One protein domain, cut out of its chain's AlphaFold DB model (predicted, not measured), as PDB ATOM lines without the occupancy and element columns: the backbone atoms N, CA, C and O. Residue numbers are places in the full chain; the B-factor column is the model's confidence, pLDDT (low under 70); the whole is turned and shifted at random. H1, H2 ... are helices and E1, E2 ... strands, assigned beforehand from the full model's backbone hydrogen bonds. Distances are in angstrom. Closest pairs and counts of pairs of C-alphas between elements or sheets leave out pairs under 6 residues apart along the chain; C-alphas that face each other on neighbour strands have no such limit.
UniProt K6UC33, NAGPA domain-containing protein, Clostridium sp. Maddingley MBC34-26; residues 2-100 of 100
ATOM      1  N   GLN A   2       1.422 -21.688  13.825       45.72
ATOM      2  CA  GLN A   2       1.350 -22.332  15.138       45.72
ATOM      3  C   GLN A   2       2.720 -22.931  15.441       45.72
ATOM      4  O   GLN A   2       3.211 -23.763  14.680       45.72
ATOM      5  N   ILE A   3       3.363 -22.451  16.502       63.09
ATOM      6  CA  ILE A   3       4.621 -23.020  16.977       63.09
ATOM      7  C   ILE A   3       4.263 -24.358  17.637       63.09
ATOM      8  O   ILE A   3       3.377 -24.396  18.491       63.09
ATOM      9  N   GLY A   4       4.855 -25.457  17.159       77.12
ATOM     10  CA  GLY A   4       4.532 -26.819  17.601       77.12
ATOM     11  C   GLY A   4       4.985 -27.130  19.032       77.12
ATOM     12  O   GLY A   4       5.433 -26.253  19.771       77.12
ATOM     13  N   ILE A   5       4.895 -28.405  19.419       87.19
ATOM     14  CA  ILE A   5       5.362 -28.874  20.730       87.19
ATOM     15  C   ILE A   5       6.889 -28.740  20.786       87.19
ATOM     16  O   ILE A   5       7.603 -29.305  19.959       87.19
ATOM     17  N   THR A   6       7.375 -27.930  21.722       86.94
ATOM     18  CA  THR A   6       8.777 -27.495  21.804       86.94
ATOM     19  C   THR A   6       9.154 -27.168  23.253       86.94
ATOM     20  O   THR A   6       8.257 -27.048  24.092       86.94
ATOM     21  N   PRO A   7      10.452 -27.033  23.587       89.12
ATOM     22  CA  PRO A   7      10.858 -26.536  24.892       89.12
ATOM     23  C   PRO A   7      10.292 -25.136  25.121       89.12
ATOM     24  O   PRO A   7      10.249 -24.330  24.185       89.12
ATOM     25  N   LYS A   8       9.871 -24.843  26.352       89.00
ATOM     26  CA  LYS A   8       9.264 -23.556  26.713       89.00
ATOM     27  C   LYS A   8      10.014 -22.883  27.839       89.00
ATOM     28  O   LYS A   8      10.485 -23.546  28.758       89.00
ATOM     29  N   THR A   9      10.048 -21.561  27.787       91.31
ATOM     30  CA  THR A   9      10.453 -20.727  28.914       91.31
ATOM     31  C   THR A   9       9.378 -19.678  29.145       91.31
ATOM     32  O   THR A   9       9.089 -18.909  28.230       91.31
ATOM     33  N   ALA A  10       8.834 -19.607  30.359       92.25
ATOM     34  CA  ALA A  10       7.787 -18.657  30.727       92.25
ATOM     35  C   ALA A  10       8.123 -17.926  32.027       92.25
ATOM     36  O   ALA A  10       8.812 -18.457  32.902       92.25
ATOM     37  N   ILE A  11       7.564 -16.728  32.183       95.12
ATOM     38  CA  ILE A  11       7.541 -16.015  33.460       95.12
ATOM     39  C   ILE A  11       6.120 -15.559  33.777       95.12
ATOM     40  O   ILE A  11       5.387 -15.117  32.891       95.12
ATOM     41  N   GLY A  12       5.721 -15.662  35.040       94.75
ATOM     42  CA  GLY A  12       4.416 -15.210  35.509       94.75
ATOM     43  C   GLY A  12       4.431 -14.732  36.950       94.75
ATOM     44  O   GLY A  12       5.377 -14.973  37.695       94.75
ATOM     45  N   GLN A  13       3.373 -14.025  37.336       96.69
ATOM     46  CA  GLN A  13       3.191 -13.475  38.676       96.69
ATOM     47  C   GLN A  13       1.868 -13.958  39.273       96.69
ATOM     48  O   GLN A  13       0.823 -13.882  38.625       96.69
ATOM     49  N   ARG A  14       1.905 -14.418  40.525       94.81
ATOM     50  CA  ARG A  14       0.731 -14.765  41.342       94.81
ATOM     51  C   ARG A  14       0.149 -13.540  42.053       94.81
ATOM     52  O   ARG A  14       0.824 -12.531  42.232       94.81
ATOM     53  N   LYS A  15      -1.098 -13.643  42.533       96.06
ATOM     54  CA  LYS A  15      -1.765 -12.567  43.305       96.06
ATOM     55  C   LYS A  15      -1.025 -12.158  44.580       96.06
ATOM     56  O   LYS A  15      -1.139 -11.012  44.993       96.06
ATOM     57  N   ASP A  16      -0.306 -13.088  45.202       94.25
ATOM     58  CA  ASP A  16       0.503 -12.855  46.407       94.25
ATOM     59  C   ASP A  16       1.865 -12.205  46.105       94.25
ATOM     60  O   ASP A  16       2.652 -11.972  47.017       94.25
ATOM     61  N   GLY A  17       2.138 -11.895  44.835       92.19
ATOM     62  CA  GLY A  17       3.373 -11.267  44.380       92.19
ATOM     63  C   GLY A  17       4.481 -12.253  44.018       92.19
ATOM     64  O   GLY A  17       5.488 -11.816  43.464       92.19
ATOM     65  N   ALA A  18       4.306 -13.560  44.257       91.69
ATOM     66  CA  ALA A  18       5.309 -14.557  43.899       91.69
ATOM     67  C   ALA A  18       5.534 -14.601  42.378       91.69
ATOM     68  O   ALA A  18       4.580 -14.590  41.593       91.69
ATOM     69  N   ILE A  19       6.804 -14.682  41.975       94.50
ATOM     70  CA  ILE A  19       7.218 -14.830  40.580       94.50
ATOM     71  C   ILE A  19       7.468 -16.308  40.289       94.50
ATOM     72  O   ILE A  19       8.204 -16.979  41.010       94.50
ATOM     73  N   ILE A  20       6.861 -16.803  39.217       92.25
ATOM     74  CA  ILE A  20       7.067 -18.146  38.689       92.25
ATOM     75  C   ILE A  20       7.940 -18.025  37.448       92.25
ATOM     76  O   ILE A  20       7.571 -17.343  36.494       92.25
ATOM     77  N   MET A  21       9.082 -18.708  37.466       92.38
ATOM     78  CA  MET A  21       9.925 -18.937  36.295       92.38
ATOM     79  C   MET A  21       9.785 -20.407  35.906       92.38
ATOM     80  O   MET A  21      10.070 -21.288  36.715       92.38
ATOM     81  N   LEU A  22       9.316 -20.661  34.690       91.38
ATOM     82  CA  LEU A  22       9.054 -21.998  34.174       91.38
ATOM     83  C   LEU A  22      10.033 -22.309  33.043       91.38
ATOM     84  O   LEU A  22      10.147 -21.529  32.101       91.38
ATOM     85  N   ALA A  23      10.682 -23.468  33.125       90.12
ATOM     86  CA  ALA A  23      11.405 -24.094  32.024       90.12
ATOM     87  C   ALA A  23      10.788 -25.473  31.767       90.12
ATOM     88  O   ALA A  23      10.590 -26.246  32.705       90.12
ATOM     89  N   ILE A  24      10.458 -25.766  30.510       89.25
ATOM     90  CA  ILE A  24       9.936 -27.061  30.070       89.25
ATOM     91  C   ILE A  24      10.932 -27.657  29.085       89.25
ATOM     92  O   ILE A  24      11.060 -27.151  27.968       89.25
ATOM     93  N   ASP A  25      11.593 -28.744  29.482       86.12
ATOM     94  CA  ASP A  25      12.460 -29.517  28.594       86.12
ATOM     95  C   ASP A  25      11.655 -30.119  27.431       86.12
ATOM     96  O   ASP A  25      10.487 -30.494  27.562       86.12
ATOM     97  N   GLY A  26      12.284 -30.234  26.268       83.44
ATOM     98  CA  GLY A  26      11.679 -30.820  25.077       83.44
ATOM     99  C   GLY A  26      12.744 -31.178  24.054       83.44
ATOM    100  O   GLY A  26      13.892 -30.834  24.264       83.44
ATOM    101  N   LYS A  27      12.370 -31.804  22.930       75.56
ATOM    102  CA  LYS A  27      13.297 -32.219  21.850       75.56
ATOM    103  C   LYS A  27      14.327 -33.290  22.255       75.56
ATOM    104  O   LYS A  27      15.364 -33.410  21.605       75.56
ATOM    105  N   ASP A  28      14.025 -34.110  23.261       72.88
ATOM    106  CA  ASP A  28      14.781 -35.333  23.556       72.88
ATOM    107  C   ASP A  28      13.859 -36.576  23.528       72.88
ATOM    108  O   ASP A  28      12.645 -36.471  23.343       72.88
ATOM    109  N   ASN A  29      14.427 -37.779  23.674       72.38
ATOM    110  CA  ASN A  29      13.664 -39.038  23.616       72.38
ATOM    111  C   ASN A  29      12.702 -39.252  24.804       72.38
ATOM    112  O   ASN A  29      11.912 -40.195  24.781       72.38
ATOM    113  N   GLN A  30      12.790 -38.440  25.857       76.50
ATOM    114  CA  GLN A  30      12.002 -38.558  27.087       76.50
ATOM    115  C   GLN A  30      11.032 -37.384  27.295       76.50
ATOM    116  O   GLN A  30      10.022 -37.543  27.980       76.50
ATOM    117  N   HIS A  31      11.289 -36.232  26.678       79.31
ATOM    118  CA  HIS A  31      10.579 -34.979  26.870       79.31
ATOM    119  C   HIS A  31      10.160 -34.403  25.524       79.31
ATOM    120  O   HIS A  31      10.970 -34.003  24.683       79.31
ATOM    121  N   ARG A  32       8.846 -34.303  25.331       86.00
ATOM    122  CA  ARG A  32       8.270 -33.757  24.098       86.00
ATOM    123  C   ARG A  32       8.288 -32.225  24.046       86.00
ATOM    124  O   ARG A  32       8.198 -31.675  22.956       86.00
ATOM    125  N   GLY A  33       8.405 -31.543  25.187       88.38
ATOM    126  CA  GLY A  33       8.120 -30.111  25.319       88.38
ATOM    127  C   GLY A  33       6.641 -29.839  25.600       88.38
ATOM    128  O   GLY A  33       5.911 -30.725  26.046       88.38
ATOM    129  N   ALA A  34       6.185 -28.627  25.300       89.19
ATOM    130  CA  ALA A  34       4.788 -28.229  25.437       89.19
ATOM    131  C   ALA A  34       4.313 -27.410  24.231       89.19
ATOM    132  O   ALA A  34       5.093 -26.718  23.568       89.19
ATOM    133  N   SER A  35       3.016 -27.484  23.942       90.06
ATOM    134  CA  SER A  35       2.344 -26.487  23.112       90.06
ATOM    135  C   SER A  35       2.220 -25.158  23.877       90.06
ATOM    136  O   SER A  35       2.433 -25.095  25.088       90.06
ATOM    137  N   LEU A  36       1.873 -24.070  23.183       90.12
ATOM    138  CA  LEU A  36       1.584 -22.794  23.852       90.12
ATOM    139  C   LEU A  36       0.355 -22.884  24.777       90.12
ATOM    140  O   LEU A  36       0.313 -22.214  25.802       90.12
ATOM    141  N   GLU A  37      -0.628 -23.715  24.425       92.19
ATOM    142  CA  GLU A  37      -1.841 -23.916  25.226       92.19
ATOM    143  C   GLU A  37      -1.539 -24.687  26.516       92.19
ATOM    144  O   GLU A  37      -1.976 -24.287  27.589       92.19
ATOM    145  N   GLU A  38      -0.704 -25.727  26.434       93.69
ATOM    146  CA  GLU A  38      -0.256 -26.492  27.604       93.69
ATOM    147  C   GLU A  38       0.599 -25.632  28.546       93.69
ATOM    148  O   GLU A  38       0.431 -25.681  29.760       93.69
ATOM    149  N   GLU A  39       1.488 -24.798  27.998       93.12
ATOM    150  CA  GLU A  39       2.254 -23.816  28.776       93.12
ATOM    151  C   GLU A  39       1.329 -22.831  29.507       93.12
ATOM    152  O   GLU A  39       1.508 -22.576  30.699       93.12
ATOM    153  N   GLN A  40       0.311 -22.310  28.816       93.75
ATOM    154  CA  GLN A  40      -0.684 -21.422  29.412       93.75
ATOM    155  C   GLN A  40      -1.459 -22.118  30.539       93.75
ATOM    156  O   GLN A  40      -1.641 -21.525  31.605       93.75
ATOM    157  N   GLU A  41      -1.897 -23.360  30.330       95.81
ATOM    158  CA  GLU A  41      -2.623 -24.142  31.334       95.81
ATOM    159  C   GLU A  41      -1.758 -24.409  32.573       95.81
ATOM    160  O   GLU A  41      -2.223 -24.223  33.699       95.81
ATOM    161  N   ILE A  42      -0.475 -24.751  32.393       94.75
ATOM    162  CA  ILE A  42       0.484 -24.903  33.496       94.75
ATOM    163  C   ILE A  42       0.593 -23.598  34.291       94.75
ATOM    164  O   ILE A  42       0.438 -23.604  35.512       94.75
ATOM    165  N   MET A  43       0.816 -22.464  33.619       95.12
ATOM    166  CA  MET A  43       0.966 -21.168  34.291       95.12
ATOM    167  C   MET A  43      -0.309 -20.749  35.036       95.12
ATOM    168  O   MET A  43      -0.224 -20.237  36.157       95.12
ATOM    169  N   TYR A  44      -1.484 -21.011  34.455       94.56
ATOM    170  CA  TYR A  44      -2.779 -20.781  35.094       94.56
ATOM    171  C   TYR A  44      -2.959 -21.654  36.345       94.56
ATOM    172  O   TYR A  44      -3.287 -21.137  37.414       94.56
ATOM    173  N   ASN A  45      -2.661 -22.952  36.248       95.19
ATOM    174  CA  ASN A  45      -2.774 -23.901  37.361       95.19
ATOM    175  C   ASN A  45      -1.776 -23.614  38.494       95.19
ATOM    176  O   ASN A  45      -2.075 -23.872  39.660       95.19
ATOM    177  N   LEU A  46      -0.620 -23.020  38.185       92.31
ATOM    178  CA  LEU A  46       0.332 -22.521  39.185       92.31
ATOM    179  C   LEU A  46      -0.122 -21.206  39.861       92.31
ATOM    180  O   LEU A  46       0.540 -20.721  40.782       92.31
ATOM    181  N   GLY A  47      -1.259 -20.638  39.443       94.31
ATOM    182  CA  GLY A  47      -1.888 -19.465  40.051       94.31
ATOM    183  C   GLY A  47      -1.429 -18.122  39.481       94.31
ATOM    184  O   GLY A  47      -1.651 -17.087  40.122       94.31
ATOM    185  N   CYS A  48      -0.777 -18.107  38.314       94.69
ATOM    186  CA  CYS A  48      -0.383 -16.856  37.670       94.69
ATOM    187  C   CYS A  48      -1.624 -16.050  37.269       94.69
ATOM    188  O   CYS A  48      -2.517 -16.561  36.597       94.69
ATOM    189  N   VAL A  49      -1.659 -14.768  37.637       97.00
ATOM    190  CA  VAL A  49      -2.661 -13.819  37.125       97.00
ATOM    191  C   VAL A  49      -2.218 -13.154  35.835       97.00
ATOM    192  O   VAL A  49      -3.059 -12.837  35.005       97.00
ATOM    193  N   ASN A  50      -0.906 -12.995  35.665       93.50
ATOM    194  CA  ASN A  50      -0.268 -12.536  34.441       93.50
ATOM    195  C   ASN A  50       0.891 -13.488  34.133       93.50
ATOM    196  O   ASN A  50       1.637 -13.846  35.048       93.50
ATOM    197  N   ALA A  51       1.058 -13.881  32.872       94.19
ATOM    198  CA  ALA A  51       2.188 -14.684  32.412       94.19
ATOM    199  C   ALA A  51       2.531 -14.358  30.952       94.19
ATOM    200  O   ALA A  51       1.662 -13.940  30.187       94.19
ATOM    201  N   ILE A  52       3.793 -14.550  30.573       93.81
ATOM    202  CA  ILE A  52       4.283 -14.385  29.203       93.81
ATOM    203  C   ILE A  52       5.251 -15.520  28.850       93.81
ATOM    204  O   ILE A  52       6.138 -15.863  29.633       93.81
ATOM    205  N   ASN A  53       5.075 -16.088  27.657       90.19
ATOM    206  CA  ASN A  53       6.039 -16.996  27.034       90.19
ATOM    207  C   ASN A  53       7.224 -16.177  26.500       90.19
ATOM    208  O   ASN A  53       7.027 -15.197  25.778       90.19
ATOM    209  N   LEU A  54       8.443 -16.580  26.847       86.00
ATOM    210  CA  LEU A  54       9.681 -15.876  26.515       86.00
ATOM    211  C   LEU A  54      10.393 -16.506  25.317       86.00
ATOM    212  O   LEU A  54      10.783 -15.804  24.387       86.00
ATOM    213  N   ILE A  55      10.580 -17.829  25.341       74.50
ATOM    214  CA  ILE A  55      11.353 -18.573  24.337       74.50
ATOM    215  C   ILE A  55      10.676 -19.923  24.090       74.50
ATOM    216  O   ILE A  55      10.196 -20.574  25.012       74.50
ATOM    217  N   THR A  56      10.631 -20.346  22.826       69.75
ATOM    218  CA  THR A  56       9.938 -21.572  22.383       69.75
ATOM    219  C   THR A  56      10.841 -22.482  21.528       69.75
ATOM    220  O   THR A  56      10.381 -23.397  20.855       69.75
ATOM    221  N   CYS A  57      12.150 -22.220  21.477       70.50
ATOM    222  CA  CYS A  57      13.095 -23.029  20.701       70.50
ATOM    223  C   CYS A  57      14.037 -23.857  21.576       70.50
ATOM    224  O   CYS A  57      14.327 -24.992  21.207       70.50
ATOM    225  N   ASP A  58      14.480 -23.326  22.707       76.88
ATOM    226  CA  ASP A  58      15.367 -23.998  23.649       76.88
ATOM    227  C   ASP A  58      15.113 -23.448  25.058       76.88
ATOM    228  O   ASP A  58      14.450 -22.415  25.216       76.88
ATOM    229  N   THR A  59      15.599 -24.143  26.081       80.56
ATOM    230  CA  THR A  59      15.472 -23.687  27.465       80.56
ATOM    231  C   THR A  59      16.639 -24.160  28.322       80.56
ATOM    232  O   THR A  59      17.167 -25.261  28.169       80.56
ATOM    233  N   THR A  60      17.072 -23.306  29.241       84.56
ATOM    234  CA  THR A  60      18.110 -23.629  30.218       84.56
ATOM    235  C   THR A  60      17.777 -22.941  31.530       84.56
ATOM    236  O   THR A  60      17.515 -21.738  31.561       84.56
ATOM    237  N   MET A  61      17.800 -23.706  32.614       81.81
ATOM    238  CA  MET A  61      17.610 -23.242  33.976       81.81
ATOM    239  C   MET A  61      18.889 -23.511  34.763       81.81
ATOM    240  O   MET A  61      19.305 -24.657  34.936       81.81
ATOM    241  N   TYR A  62      19.502 -22.430  35.233       82.44
ATOM    242  CA  TYR A  62      20.720 -22.457  36.027       82.44
ATOM    243  C   TYR A  62      20.406 -22.044  37.460       82.44
ATOM    244  O   TYR A  62      19.803 -20.994  37.692       82.44
ATOM    245  N   TYR A  63      20.809 -22.861  38.425       77.56
ATOM    246  CA  TYR A  63      20.574 -22.619  39.840       77.56
ATOM    247  C   TYR A  63      21.736 -23.173  40.661       77.56
ATOM    248  O   TYR A  63      22.179 -24.291  40.430       77.56
ATOM    249  N   ASN A  64      22.238 -22.395  41.626       83.56
ATOM    250  CA  ASN A  64      23.341 -22.795  42.512       83.56
ATOM    251  C   ASN A  64      24.574 -23.360  41.788       83.56
ATOM    252  O   ASN A  64      25.140 -24.371  42.185       83.56
ATOM    253  N   ASN A  65      25.014 -22.656  40.752       79.06
ATOM    254  CA  ASN A  65      26.148 -23.025  39.910       79.06
ATOM    255  C   ASN A  65      25.968 -24.292  39.053       79.06
ATOM    256  O   ASN A  65      26.936 -24.777  38.466       79.06
ATOM    257  N   GLU A  66      24.741 -24.800  38.936       73.31
ATOM    258  CA  GLU A  66      24.431 -26.015  38.191       73.31
ATOM    259  C   GLU A  66      23.303 -25.776  37.182       73.31
ATOM    260  O   GLU A  66      22.350 -25.036  37.434       73.31
ATOM    261  N   VAL A  67      23.398 -26.429  36.023       80.50
ATOM    262  CA  VAL A  67      22.262 -26.573  35.105       80.50
ATOM    263  C   VAL A  67      21.361 -27.667  35.670       80.50
ATOM    264  O   VAL A  67      21.807 -28.800  35.842       80.50
ATOM    265  N   ILE A  68      20.106 -27.329  35.965       80.88
ATOM    266  CA  ILE A  68      19.173 -28.242  36.648       80.88
ATOM    267  C   ILE A  68      18.116 -28.854  35.722       80.88
ATOM    268  O   ILE A  68      17.370 -29.737  36.142       80.88
ATOM    269  N   ASN A  69      18.048 -28.400  34.470       84.12
ATOM    270  CA  ASN A  69      17.188 -28.963  33.429       84.12
ATOM    271  C   ASN A  69      18.020 -29.712  32.367       84.12
ATOM    272  O   ASN A  69      19.229 -29.893  32.529       84.12
ATOM    273  N   ARG A  70      17.387 -30.147  31.270       81.56
ATOM    274  CA  ARG A  70      18.049 -30.790  30.123       81.56
ATOM    275  C   ARG A  70      17.964 -29.912  28.867       81.56
ATOM    276  O   ARG A  70      17.092 -30.137  28.026       81.56
ATOM    277  N   PRO A  71      18.876 -28.935  28.701       79.19
ATOM    278  CA  PRO A  71      18.947 -28.137  27.482       79.19
ATOM    279  C   PRO A  71      19.143 -29.013  26.251       79.19
ATOM    280  O   PRO A  71      19.900 -29.989  26.279       79.19
ATOM    281  N   THR A  72      18.495 -28.641  25.150       68.94
ATOM    282  CA  THR A  72      18.673 -29.356  23.888       68.94
ATOM    283  C   THR A  72      19.602 -28.613  22.964       68.94
ATOM    284  O   THR A  72      19.246 -27.588  22.397       68.94
ATOM    285  N   ASN A  73      20.778 -29.188  22.730       58.38
ATOM    286  CA  ASN A  73      21.700 -28.668  21.732       58.38
ATOM    287  C   ASN A  73      21.015 -28.673  20.356       58.38
ATOM    288  O   ASN A  73      20.715 -29.736  19.803       58.38
ATOM    289  N   MET A  74      20.792 -27.493  19.771       44.53
ATOM    290  CA  MET A  74      20.532 -27.410  18.336       44.53
ATOM    291  C   MET A  74      21.770 -27.945  17.612       44.53
ATOM    292  O   MET A  74      22.854 -27.381  17.712       44.53
ATOM    293  N   ILE A  75      21.581 -29.080  16.944       42.06
ATOM    294  CA  ILE A  75      22.500 -29.782  16.045       42.06
ATOM    295  C   ILE A  75      23.612 -28.867  15.499       42.06
ATOM    296  O   ILE A  75      23.358 -27.978  14.687       42.06
ATOM    297  N   THR A  76      24.857 -29.143  15.887       32.97
ATOM    298  CA  THR A  76      26.030 -28.703  15.128       32.97
ATOM    299  C   THR A  76      26.202 -29.670  13.959       32.97
ATOM    300  O   THR A  76      26.540 -30.836  14.157       32.97
ATOM    301  N   LEU A  77      25.957 -29.218  12.726       39.88
ATOM    302  CA  LEU A  77      26.467 -29.926  11.553       39.88
ATOM    303  C   LEU A  77      27.967 -29.632  11.451       39.88
ATOM    304  O   LEU A  77      28.365 -28.644  10.841       39.88
ATOM    305  N   THR A  78      28.807 -30.488  12.028       37.91
ATOM    306  CA  THR A  78      30.223 -30.552  11.648       37.91
ATOM    307  C   THR A  78      30.494 -31.878  10.969       37.91
ATOM    308  O   THR A  78      30.328 -32.943  11.558       37.91
ATOM    309  N   ASN A  79      30.975 -31.805   9.733       43.22
ATOM    310  CA  ASN A  79      31.719 -32.898   9.130       43.22
ATOM    311  C   ASN A  79      33.016 -33.106   9.934       43.22
ATOM    312  O   ASN A  79      34.010 -32.444   9.650       43.22
ATOM    313  N   THR A  80      33.027 -34.008  10.917       38.72
ATOM    314  CA  THR A  80      34.267 -34.553  11.498       38.72
ATOM    315  C   THR A  80      34.150 -36.069  11.664       38.72
ATOM    316  O   THR A  80      33.089 -36.608  11.976       38.72
ATOM    317  N   ALA A  81      35.235 -36.767  11.325       47.22
ATOM    318  CA  ALA A  81      35.270 -38.185  10.960       47.22
ATOM    319  C   ALA A  81      35.349 -39.174  12.147       47.22
ATOM    320  O   ALA A  81      35.617 -40.353  11.941       47.22
ATOM    321  N   ASP A  82      35.143 -38.718  13.378       46.56
ATOM    322  CA  ASP A  82      35.518 -39.428  14.607       46.56
ATOM    323  C   ASP A  82      34.396 -39.555  15.656       46.56
ATOM    324  O   ASP A  82      34.572 -40.185  16.695       46.56
ATOM    325  N   GLY A  83      33.190 -39.083  15.337       39.81
ATOM    326  CA  GLY A  83      31.940 -39.748  15.720       39.81
ATOM    327  C   GLY A  83      31.506 -39.807  17.190       39.81
ATOM    328  O   GLY A  83      30.381 -40.247  17.405       39.81
ATOM    329  N   CYS A  84      32.282 -39.399  18.203       40.88
ATOM    330  CA  CYS A  84      31.741 -39.284  19.568       40.88
ATOM    331  C   CYS A  84      32.663 -38.538  20.546       40.88
ATOM    332  O   CYS A  84      33.387 -39.150  21.327       40.88
ATOM    333  N   SER A  85      32.630 -37.207  20.535       31.78
ATOM    334  CA  SER A  85      33.049 -36.357  21.661       31.78
ATOM    335  C   SER A  85      32.480 -34.963  21.429       31.78
ATOM    336  O   SER A  85      32.936 -34.268  20.529       31.78
ATOM    337  N   TYR A  86      31.476 -34.552  22.204       44.56
ATOM    338  CA  TYR A  86      30.967 -33.183  22.155       44.56
ATOM    339  C   TYR A  86      30.843 -32.620  23.566       44.56
ATOM    340  O   TYR A  86      30.161 -33.185  24.419       44.56
ATOM    341  N   VAL A  87      31.536 -31.505  23.789       39.56
ATOM    342  CA  VAL A  87      31.423 -30.669  24.984       39.56
ATOM    343  C   VAL A  87      30.368 -29.611  24.654       39.56
ATOM    344  O   VAL A  87      30.528 -28.937  23.635       39.56
ATOM    345  N   PRO A  88      29.273 -29.476  25.419       44.59
ATOM    346  CA  PRO A  88      28.285 -28.439  25.144       44.59
ATOM    347  C   PRO A  88      28.943 -27.062  25.305       44.59
ATOM    348  O   PRO A  88      29.424 -26.731  26.389       44.59
ATOM    349  N   GLU A  89      28.981 -26.256  24.240       43.06
ATOM    350  CA  GLU A  89      29.152 -24.814  24.413       43.06
ATOM    351  C   GLU A  89      27.883 -24.308  25.094       43.06
ATOM    352  O   GLU A  89      26.790 -24.410  24.536       43.06
ATOM    353  N   GLU A  90      28.017 -23.802  26.324       46.00
ATOM    354  CA  GLU A  90      26.936 -23.085  26.992       46.00
ATOM    355  C   GLU A  90      26.369 -22.044  26.027       46.00
ATOM    356  O   GLU A  90      27.067 -21.112  25.612       46.00
ATOM    357  N   MET A  91      25.086 -22.172  25.688       40.84
ATOM    358  CA  MET A  91      24.387 -21.121  24.974       40.84
ATOM    359  C   MET A  91      24.246 -19.937  25.940       40.84
ATOM    360  O   MET A  91      23.301 -19.856  26.722       40.84
ATOM    361  N   LYS A  92      25.227 -19.025  25.932       38.56
ATOM    362  CA  LYS A  92      25.236 -17.784  26.724       38.56
ATOM    363  C   LYS A  92      24.214 -16.789  26.169       38.56
ATOM    364  O   LYS A  92      24.573 -15.721  25.679       38.56
ATOM    365  N   LEU A  93      22.932 -17.134  26.215       37.03
ATOM    366  CA  LEU A  93      21.862 -16.163  26.027       37.03
ATOM    367  C   LEU A  93      21.624 -15.477  27.382       37.03
ATOM    368  O   LEU A  93      21.292 -16.156  28.353       37.03
ATOM    369  N   PRO A  94      21.832 -14.153  27.504       28.39
ATOM    370  CA  PRO A  94      21.597 -13.462  28.760       28.39
ATOM    371  C   PRO A  94      20.090 -13.396  29.030       28.39
ATOM    372  O   PRO A  94      19.391 -12.544  28.485       28.39
ATOM    373  N   THR A  95      19.586 -14.268  29.899       44.03
ATOM    374  CA  THR A  95      18.234 -14.141  30.456       44.03
ATOM    375  C   THR A  95      18.347 -13.454  31.814       44.03
ATOM    376  O   THR A  95      18.582 -14.096  32.833       44.03
ATOM    377  N   ALA A  96      18.235 -12.126  31.839       32.47
ATOM    378  CA  ALA A  96      18.147 -11.377  33.090       32.47
ATOM    379  C   ALA A  96      16.687 -11.337  33.566       32.47
ATOM    380  O   ALA A  96      15.822 -10.814  32.865       32.47
ATOM    381  N   VAL A  97      16.421 -11.847  34.771       44.91
ATOM    382  CA  VAL A  97      15.146 -11.654  35.476       44.91
ATOM    383  C   VAL A  97      15.425 -10.807  36.712       44.91
ATOM    384  O   VAL A  97      16.086 -11.252  37.647       44.91
ATOM    385  N   ILE A  98      14.950  -9.560  36.709       35.22
ATOM    386  CA  ILE A  98      14.993  -8.699  37.894       35.22
ATOM    387  C   ILE A  98      13.842  -9.133  38.803       35.22
ATOM    388  O   ILE A  98      12.687  -8.794  38.548       35.22
ATOM    389  N   VAL A  99      14.162  -9.885  39.853       45.66
ATOM    390  CA  VAL A  99      13.248 -10.111  40.978       45.66
ATOM    391  C   VAL A  99      13.497  -8.988  41.983       45.66
ATOM    392  O   VAL A  99      14.643  -8.749  42.365       45.66
ATOM    393  N   LYS A 100      12.445  -8.249  42.333       37.19
ATOM    394  CA  LYS A 100      12.490  -7.141  43.290       37.19
ATOM    395  C   LYS A 100      12.015  -7.607  44.658       37.19
ATOM    396  O   LYS A 100      11.052  -8.404  44.675       37.19
TER     397      LYS A 100
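What this domain is: This is residues 2 to 100 of the 100 residues of the protein "NAGPA domain-containing protein" of Clostridium sp. Maddingley MBC34-26 (UniProt K6UC33). With little regular structure, this is a small three-stranded sheet with helix H1 over one face, then a long stretch, residues 56 to 100, without named elements, whose residues 77 to 85 stick out. The 99 printed residues hold E1, E2, H1, E3 in that order, class mixed; the sheet, E2 - E1 - E3, is antiparallel. The whole is loose, radius of gyration of the C-alphas 15.7 A, spanning 55 by 31 by 20 A.

Where its parts are: E1, residues 8 to 14, begins at C-alpha 8 (9.264, -23.556, 26.713) and measures 19.1 A. E2 is residues 19 to 24, 16.4 A; H1 residues 36 to 45, 14.2 A; E3 residues 48 to 55, 17.8 A, ending at C-alpha 55 (11.353, -18.573, 24.337).

How they stand to each other: E1 and E2 form a hairpin, 159 degrees, N 10 and O 22 2.9 A apart. E1 and E3 are antiparallel, 158 degrees, N 11 and O 52 3.0 A apart. H1 is on the sheet, making two layers, helix over sheet, height 8.4 A; its closest C-alphas with E3 are Met 43 and Ala 51, 6.9 A. E2, H1, E3 form a split strand-helix-strand unit, E1 between its same-way strands, crossover right-handed. In H1 every O i to N i+4 pair is within hydrogen-bond range.

The domain as a whole: The farthest C-alphas, Asp 16 and Ala 81, are 55.7 A apart. The printed part has no cut; the link E2 to H1 is long. pLDDT is under 70 at residues 2 to 3, 56 and 72 to 100.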